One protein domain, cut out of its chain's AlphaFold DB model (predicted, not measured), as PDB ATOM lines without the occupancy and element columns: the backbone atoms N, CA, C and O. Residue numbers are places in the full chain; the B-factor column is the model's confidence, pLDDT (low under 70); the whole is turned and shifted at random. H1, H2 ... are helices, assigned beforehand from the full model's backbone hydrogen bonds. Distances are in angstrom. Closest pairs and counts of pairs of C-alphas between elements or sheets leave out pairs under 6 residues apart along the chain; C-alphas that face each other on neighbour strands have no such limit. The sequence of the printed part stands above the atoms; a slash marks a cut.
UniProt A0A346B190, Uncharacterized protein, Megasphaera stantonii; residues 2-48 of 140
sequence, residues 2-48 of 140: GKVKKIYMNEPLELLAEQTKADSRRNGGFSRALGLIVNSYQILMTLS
ATOM      1  N   GLY A   2      25.590 -24.908 -24.776       56.09
ATOM      2  CA  GLY A   2      24.828 -24.889 -23.526       56.09
ATOM      3  C   GLY A   2      24.103 -26.221 -23.306       56.09
ATOM      4  O   GLY A   2      23.745 -26.905 -24.262       56.09
ATOM      5  N   LYS A   3      23.902 -26.625 -22.048       62.66
ATOM      6  CA  LYS A   3      23.137 -27.843 -21.740       62.66
ATOM      7  C   LYS A   3      21.686 -27.660 -22.191       62.66
ATOM      8  O   LYS A   3      21.000 -26.775 -21.682       62.66
ATOM      9  N   VAL A   4      21.211 -28.529 -23.082       73.12
ATOM     10  CA  VAL A   4      19.790 -28.606 -23.447       73.12
ATOM     11  C   VAL A   4      19.002 -29.045 -22.212       73.12
ATOM     12  O   VAL A   4      19.160 -30.168 -21.728       73.12
ATOM     13  N   LYS A   5      18.168 -28.149 -21.676       79.50
ATOM     14  CA  LYS A   5      17.242 -28.469 -20.587       79.50
ATOM     15  C   LYS A   5      15.964 -29.038 -21.194       79.50
ATOM     16  O   LYS A   5      15.315 -28.380 -22.001       79.50
ATOM     17  N   LYS A   6      15.606 -30.263 -20.811       85.44
ATOM     18  CA  LYS A   6      14.295 -30.834 -21.134       85.44
ATOM     19  C   LYS A   6      13.274 -30.274 -20.150       85.44
ATOM     20  O   LYS A   6      13.536 -30.277 -18.949       85.44
ATOM     21  N   ILE A   7      12.141 -29.809 -20.658       84.19
ATOM     22  CA  ILE A   7      11.011 -29.377 -19.835       84.19
ATOM     23  C   ILE A   7       9.959 -30.485 -19.791       84.19
ATOM     24  O   ILE A   7       9.796 -31.230 -20.758       84.19
ATOM     25  N   TYR A   8       9.263 -30.610 -18.664       89.00
ATOM     26  CA  TYR A   8       8.105 -31.492 -18.564       89.00
ATOM     27  C   TYR A   8       6.891 -30.814 -19.209       89.00
ATOM     28  O   TYR A   8       6.594 -29.666 -18.886       89.00
ATOM     29  N   MET A   9       6.205 -31.521 -20.109       92.88
ATOM     30  CA  MET A   9       5.020 -31.026 -20.812       92.88
ATOM     31  C   MET A   9       3.776 -31.343 -19.987       92.88
ATOM     32  O   MET A   9       3.205 -32.420 -20.093       92.88
ATOM     33  N   ASN A  10       3.401 -30.420 -19.104       90.75
ATOM     34  CA  ASN A  10       2.104 -30.481 -18.440       90.75
ATOM     35  C   ASN A  10       0.998 -29.971 -19.381       90.75
ATOM     36  O   ASN A  10       1.277 -29.326 -20.390       90.75
ATOM     37  N   GLU A  11      -0.257 -30.216 -19.011       92.75
ATOM     38  CA  GLU A  11      -1.433 -29.878 -19.824       92.75
ATOM     39  C   GLU A  11      -1.420 -28.431 -20.384       92.75
ATOM     40  O   GLU A  11      -1.595 -28.274 -21.593       92.75
ATOM     41  N   PRO A  12      -1.119 -27.361 -19.610       91.69
ATOM     42  CA  PRO A  12      -1.028 -26.009 -20.172       91.69
ATOM     43  C   PRO A  12       0.046 -25.843 -21.256       91.69
ATOM     44  O   PRO A  12      -0.161 -25.109 -22.223       91.69
ATOM     45  N   LEU A  13       1.198 -26.505 -21.106       92.81
ATOM     46  CA  LEU A  13       2.275 -26.451 -22.093       92.81
ATOM     47  C   LEU A  13       1.945 -27.283 -23.334       92.81
ATOM     48  O   LEU A  13       2.301 -26.877 -24.435       92.81
ATOM     49  N   GLU A  14       1.249 -28.409 -23.184       92.56
ATOM     50  CA  GLU A  14       0.748 -29.193 -24.318       92.56
ATOM     51  C   GLU A  14      -0.257 -28.383 -25.142       92.56
ATOM     52  O   GLU A  14      -0.085 -28.250 -26.353       92.56
ATOM     53  N   LEU A  15      -1.227 -27.739 -24.484       91.94
ATOM     54  CA  LEU A  15      -2.188 -26.849 -25.141       91.94
ATOM     55  C   LEU A  15      -1.493 -25.685 -25.855       91.94
ATOM     56  O   LEU A  15      -1.815 -25.382 -27.005       91.94
ATOM     57  N   LEU A  16      -0.505 -25.052 -25.211       90.56
ATOM     58  CA  LEU A  16       0.281 -23.994 -25.844       90.56
ATOM     59  C   LEU A  16       1.044 -24.525 -27.062       90.56
ATOM     60  O   LEU A  16       1.096 -23.855 -28.093       90.56
ATOM     61  N   ALA A  17       1.628 -25.721 -26.969       89.19
ATOM     62  CA  ALA A  17       2.335 -26.343 -28.081       89.19
ATOM     63  C   ALA A  17       1.395 -26.615 -29.258       89.19
ATOM     64  O   ALA A  17       1.777 -26.363 -30.395       89.19
ATOM     65  N   GLU A  18       0.162 -27.057 -29.007       89.56
ATOM     66  CA  GLU A  18      -0.846 -27.255 -30.051       89.56
ATOM     67  C   GLU A  18      -1.297 -25.946 -30.699       89.56
ATOM     68  O   GLU A  18      -1.333 -25.864 -31.925       89.56
ATOM     69  N   GLN A  19      -1.568 -24.910 -29.902       86.50
ATOM     70  CA  GLN A  19      -1.954 -23.579 -30.394       86.50
ATOM     71  C   GLN A  19      -0.860 -22.905 -31.228       86.50
ATOM     72  O   GLN A  19      -1.144 -22.035 -32.047       86.50
ATOM     73  N   THR A  20       0.393 -23.291 -31.001       85.50
ATOM     74  CA  THR A  20       1.577 -22.701 -31.637       85.50
ATOM     75  C   THR A  20       2.226 -23.644 -32.645       85.50
ATOM     76  O   THR A  20       3.347 -23.390 -33.088       85.50
ATOM     77  N   LYS A  21       1.534 -24.724 -33.039       76.31
ATOM     78  CA  LYS A  21       1.939 -25.557 -34.175       76.31
ATOM     79  C   LYS A  21       1.890 -24.706 -35.444       76.31
ATOM     80  O   LYS A  21       0.824 -24.461 -35.996       76.31
ATOM     81  N   ALA A  22       3.054 -24.266 -35.908       63.66
ATOM     82  CA  ALA A  22       3.220 -23.677 -37.228       63.66
ATOM     83  C   ALA A  22       3.660 -24.736 -38.248       63.66
ATOM     84  O   ALA A  22       4.460 -25.620 -37.932       63.66
ATOM     85  N   ASP A  23       3.221 -24.583 -39.500       57.84
ATOM     86  CA  ASP A  23       3.623 -25.441 -40.627       57.84
ATOM     87  C   ASP A  23       5.106 -25.282 -41.021       57.84
ATOM     88  O   ASP A  23       5.644 -26.071 -41.799       57.84
ATOM     89  N   SER A  24       5.810 -24.279 -40.483       53.94
ATOM     90  CA  SER A  24       7.253 -24.129 -40.679       53.94
ATOM     91  C   SER A  24       7.968 -23.678 -39.406       53.94
ATOM     92  O   SER A  24       7.464 -22.848 -38.649       53.94
ATOM     93  N   ARG A  25       9.210 -24.157 -39.230       56.66
ATOM     94  CA  ARG A  25      10.121 -23.763 -38.137       56.66
ATOM     95  C   ARG A  25      10.401 -22.251 -38.071       56.66
ATOM     96  O   ARG A  25      10.836 -21.778 -37.030       56.66
ATOM     97  N   ARG A  26      10.142 -21.499 -39.151       52.88
ATOM     98  CA  ARG A  26      10.433 -20.058 -39.265       52.88
ATOM     99  C   ARG A  26       9.334 -19.132 -38.725       52.88
ATOM    100  O   ARG A  26       9.638 -17.981 -38.439       52.88
ATOM    101  N   ASN A  27       8.089 -19.595 -38.549       49.22
ATOM    102  CA  ASN A  27       6.931 -18.699 -38.338       49.22
ATOM    103  C   ASN A  27       6.213 -18.793 -36.981       49.22
ATOM    104  O   ASN A  27       5.079 -18.345 -36.848       49.22
ATOM    105  N   GLY A  28       6.894 -19.263 -35.940       57.00
ATOM    106  CA  GLY A  28       6.367 -19.221 -34.575       57.00
ATOM    107  C   GLY A  28       6.267 -20.615 -33.993       57.00
ATOM    108  O   GLY A  28       5.489 -21.440 -34.448       57.00
ATOM    109  N   GLY A  29       7.106 -20.872 -32.998       78.75
ATOM    110  CA  GLY A  29       7.128 -22.130 -32.275       78.75
ATOM    111  C   GLY A  29       6.730 -21.934 -30.822       78.75
ATOM    112  O   GLY A  29       6.833 -20.833 -30.271       78.75
ATOM    113  N   PHE A  30       6.355 -23.043 -30.198       84.81
ATOM    114  CA  PHE A  30       6.091 -23.174 -28.769       84.81
ATOM    115  C   PHE A  30       7.075 -22.390 -27.881       84.81
ATOM    116  O   PHE A  30       6.642 -21.621 -27.027       84.81
ATOM    117  N   SER A  31       8.387 -22.479 -28.137       82.38
ATOM    118  CA  SER A  31       9.408 -21.756 -27.359       82.38
ATOM    119  C   SER A  31       9.265 -20.231 -27.423       82.38
ATOM    120  O   SER A  31       9.446 -19.555 -26.412       82.38
ATOM    121  N   ARG A  32       8.906 -19.674 -28.590       80.75
ATOM    122  CA  ARG A  32       8.701 -18.225 -28.759       80.75
ATOM    123  C   ARG A  32       7.488 -17.761 -27.961       80.75
ATOM    124  O   ARG A  32       7.566 -16.755 -27.262       80.75
ATOM    125  N   ALA A  33       6.382 -18.495 -28.054       85.75
ATOM    126  CA  ALA A  33       5.167 -18.165 -27.319       85.75
ATOM    127  C   ALA A  33       5.377 -18.277 -25.803       85.75
ATOM    128  O   ALA A  33       4.986 -17.378 -25.063       85.75
ATOM    129  N   LEU A  34       6.072 -19.326 -25.352       88.94
ATOM    130  CA  LEU A  34       6.426 -19.498 -23.947       88.94
ATOM    131  C   LEU A  34       7.287 -18.333 -23.437       88.94
ATOM    132  O   LEU A  34       6.991 -17.781 -22.381       88.94
ATOM    133  N   GLY A  35       8.298 -17.910 -24.204       85.62
ATOM    134  CA  GLY A  35       9.131 -16.754 -23.858       85.62
ATOM    135  C   GLY A  35       8.330 -15.456 -23.703       85.62
ATOM    136  O   GLY A  35       8.523 -14.731 -22.730       85.62
ATOM    137  N   LEU A  36       7.380 -15.188 -24.607       85.50
ATOM    138  CA  LEU A  36       6.508 -14.007 -24.526       85.50
ATOM    139  C   LEU A  36       5.578 -14.038 -23.304       85.50
ATOM    140  O   LEU A  36       5.374 -13.003 -22.665       85.50
ATOM    141  N   ILE A  37       5.025 -15.207 -22.967       89.62
ATOM    142  CA  ILE A  37       4.163 -15.383 -21.788       89.62
ATOM    143  C   ILE A  37       4.965 -15.161 -20.504       89.62
ATOM    144  O   ILE A  37       4.505 -14.434 -19.626       89.62
ATOM    145  N   VAL A  38       6.169 -15.735 -20.408       88.81
ATOM    146  CA  VAL A  38       7.056 -15.548 -19.249       88.81
ATOM    147  C   VAL A  38       7.446 -14.077 -19.091       88.81
ATOM    148  O   VAL A  38       7.325 -13.547 -17.990       88.81
ATOM    149  N   ASN A  39       7.811 -13.397 -20.183       84.38
ATOM    150  CA  ASN A  39       8.110 -11.962 -20.166       84.38
ATOM    151  C   ASN A  39       6.909 -11.129 -19.685       84.38
ATOM    152  O   ASN A  39       7.026 -10.292 -18.797       84.38
ATOM    153  N   SER A  40       5.721 -11.395 -20.237       89.25
ATOM    154  CA  SER A  40       4.492 -10.683 -19.853       89.25
ATOM    155  C   SER A  40       4.143 -10.912 -18.382       89.25
ATOM    156  O   SER A  40       3.753  -9.981 -17.684       89.25
ATOM    157  N   TYR A  41       4.310 -12.146 -17.897       90.00
ATOM    158  CA  TYR A  41       4.126 -12.484 -16.490       90.00
ATOM    159  C   TYR A  41       5.093 -11.697 -15.596       90.00
ATOM    160  O   TYR A  41       4.656 -11.118 -14.606       90.00
ATOM    161  N   GLN A  42       6.375 -11.614 -15.957       85.06
ATOM    162  CA  GLN A  42       7.370 -10.847 -15.200       85.06
ATOM    163  C   GLN A  42       7.021  -9.361 -15.146       85.06
ATOM    164  O   GLN A  42       6.947  -8.808 -14.056       85.06
ATOM    165  N   ILE A  43       6.684  -8.749 -16.287       86.88
ATOM    166  CA  ILE A  43       6.228  -7.351 -16.347       86.88
ATOM    167  C   ILE A  43       5.053  -7.124 -15.387       86.88
ATOM    168  O   ILE A  43       5.056  -6.163 -14.620       86.88
ATOM    169  N   LEU A  44       4.058  -8.019 -15.388       91.25
ATOM    170  CA  LEU A  44       2.916  -7.930 -14.475       91.25
ATOM    171  C   LEU A  44       3.341  -7.989 -13.003       91.25
ATOM    172  O   LEU A  44       2.813  -7.217 -12.201       91.25
ATOM    173  N   MET A  45       4.281  -8.871 -12.648       89.94
ATOM    174  CA  MET A  45       4.791  -8.970 -11.281       89.94
ATOM    175  C   MET A  45       5.573  -7.715 -10.877       89.94
ATOM    176  O   MET A  45       5.280  -7.147  -9.823       89.94
ATOM    177  N   THR A  46       6.495  -7.237 -11.720       86.94
ATOM    178  CA  THR A  46       7.304  -6.030 -11.478       86.94
ATOM    179  C   THR A  46       6.422  -4.795 -11.289       86.94
ATOM    180  O   THR A  46       6.613  -4.032 -10.343       86.94
ATOM    181  N   LEU A  47       5.393  -4.629 -12.127       90.44
ATOM    182  CA  LEU A  47       4.456  -3.501 -12.053       90.44
ATOM    183  C   LEU A  47       3.434  -3.606 -10.908       90.44
ATOM    184  O   LEU A  47       2.662  -2.672 -10.691       90.44
ATOM    185  N   SER A  48       3.415  -4.720 -10.171       91.19
ATOM    186  CA  SER A  48       2.456  -4.991  -9.094       91.19
ATOM    187  C   SER A  48       3.171  -5.213  -7.756       91.19
ATOM    188  O   SER A  48       3.186  -6.340  -7.256       91.19
TER     189      SER A  48
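AT A GLANCE: This is residues 2 to 48 of the 140 residues of an uncharacterized protein of Megasphaera stantonii (UniProt A0A346B190). One long helix, H2, meets the short helix H1 near its own first residues, making a loose, open corner from which two arms stick out: most of H2, residues 35 to 46 with the following 47 and 48, and the unnamed stretch of residues 2 to 8 before H1. The loop of residues 20 to 29 joins the helices, and the two C-alphas farthest apart in the printed part are those of Asp 23 in this loop and Ser 48, the last printed residue, which follows H2. The printed part has 47 residues with two named helices, H1 then H2, and no named strand; the class is all helix. The whole is loose, with a radius of gyration of the C-alphas of 12.6 A, and only just elongated, spanning 37 by 24 by 24 A.

IN THESE COORDINATES: H2, the longest helix, holds residues 30 to 46 and measures 24.4 A from C-alpha 30 at (6.091, -23.174, -28.769) to C-alpha 46 at (7.304, -6.030, -11.478). H1 holds residues 11 to 19, 12.3 A from first to last C-alpha, and begins with C-alpha 11 at (-1.433, -29.878, -19.824).

HOW THE PARTS SIT: H2 touches H1 with residues 30 to 34 alone; the closest C-alphas, those of Phe 30 and Ala 17, are 5.0 A apart. Their lines stand at a steep tilt of 59 degrees, and they run opposite ways. In H1 and H2 every O i to N i+4 pair is within hydrogen-bond range.

THE WHOLE: The two C-alphas farthest apart are those of Asp 23 and Ser 48, at 37.6 A. The printed part has no cut, and the link from H1 to H2, 10 residues, is short. Mean pLDDT of the printed part is 81.3; residues 2 to 3 and 22 to 28 are under 70.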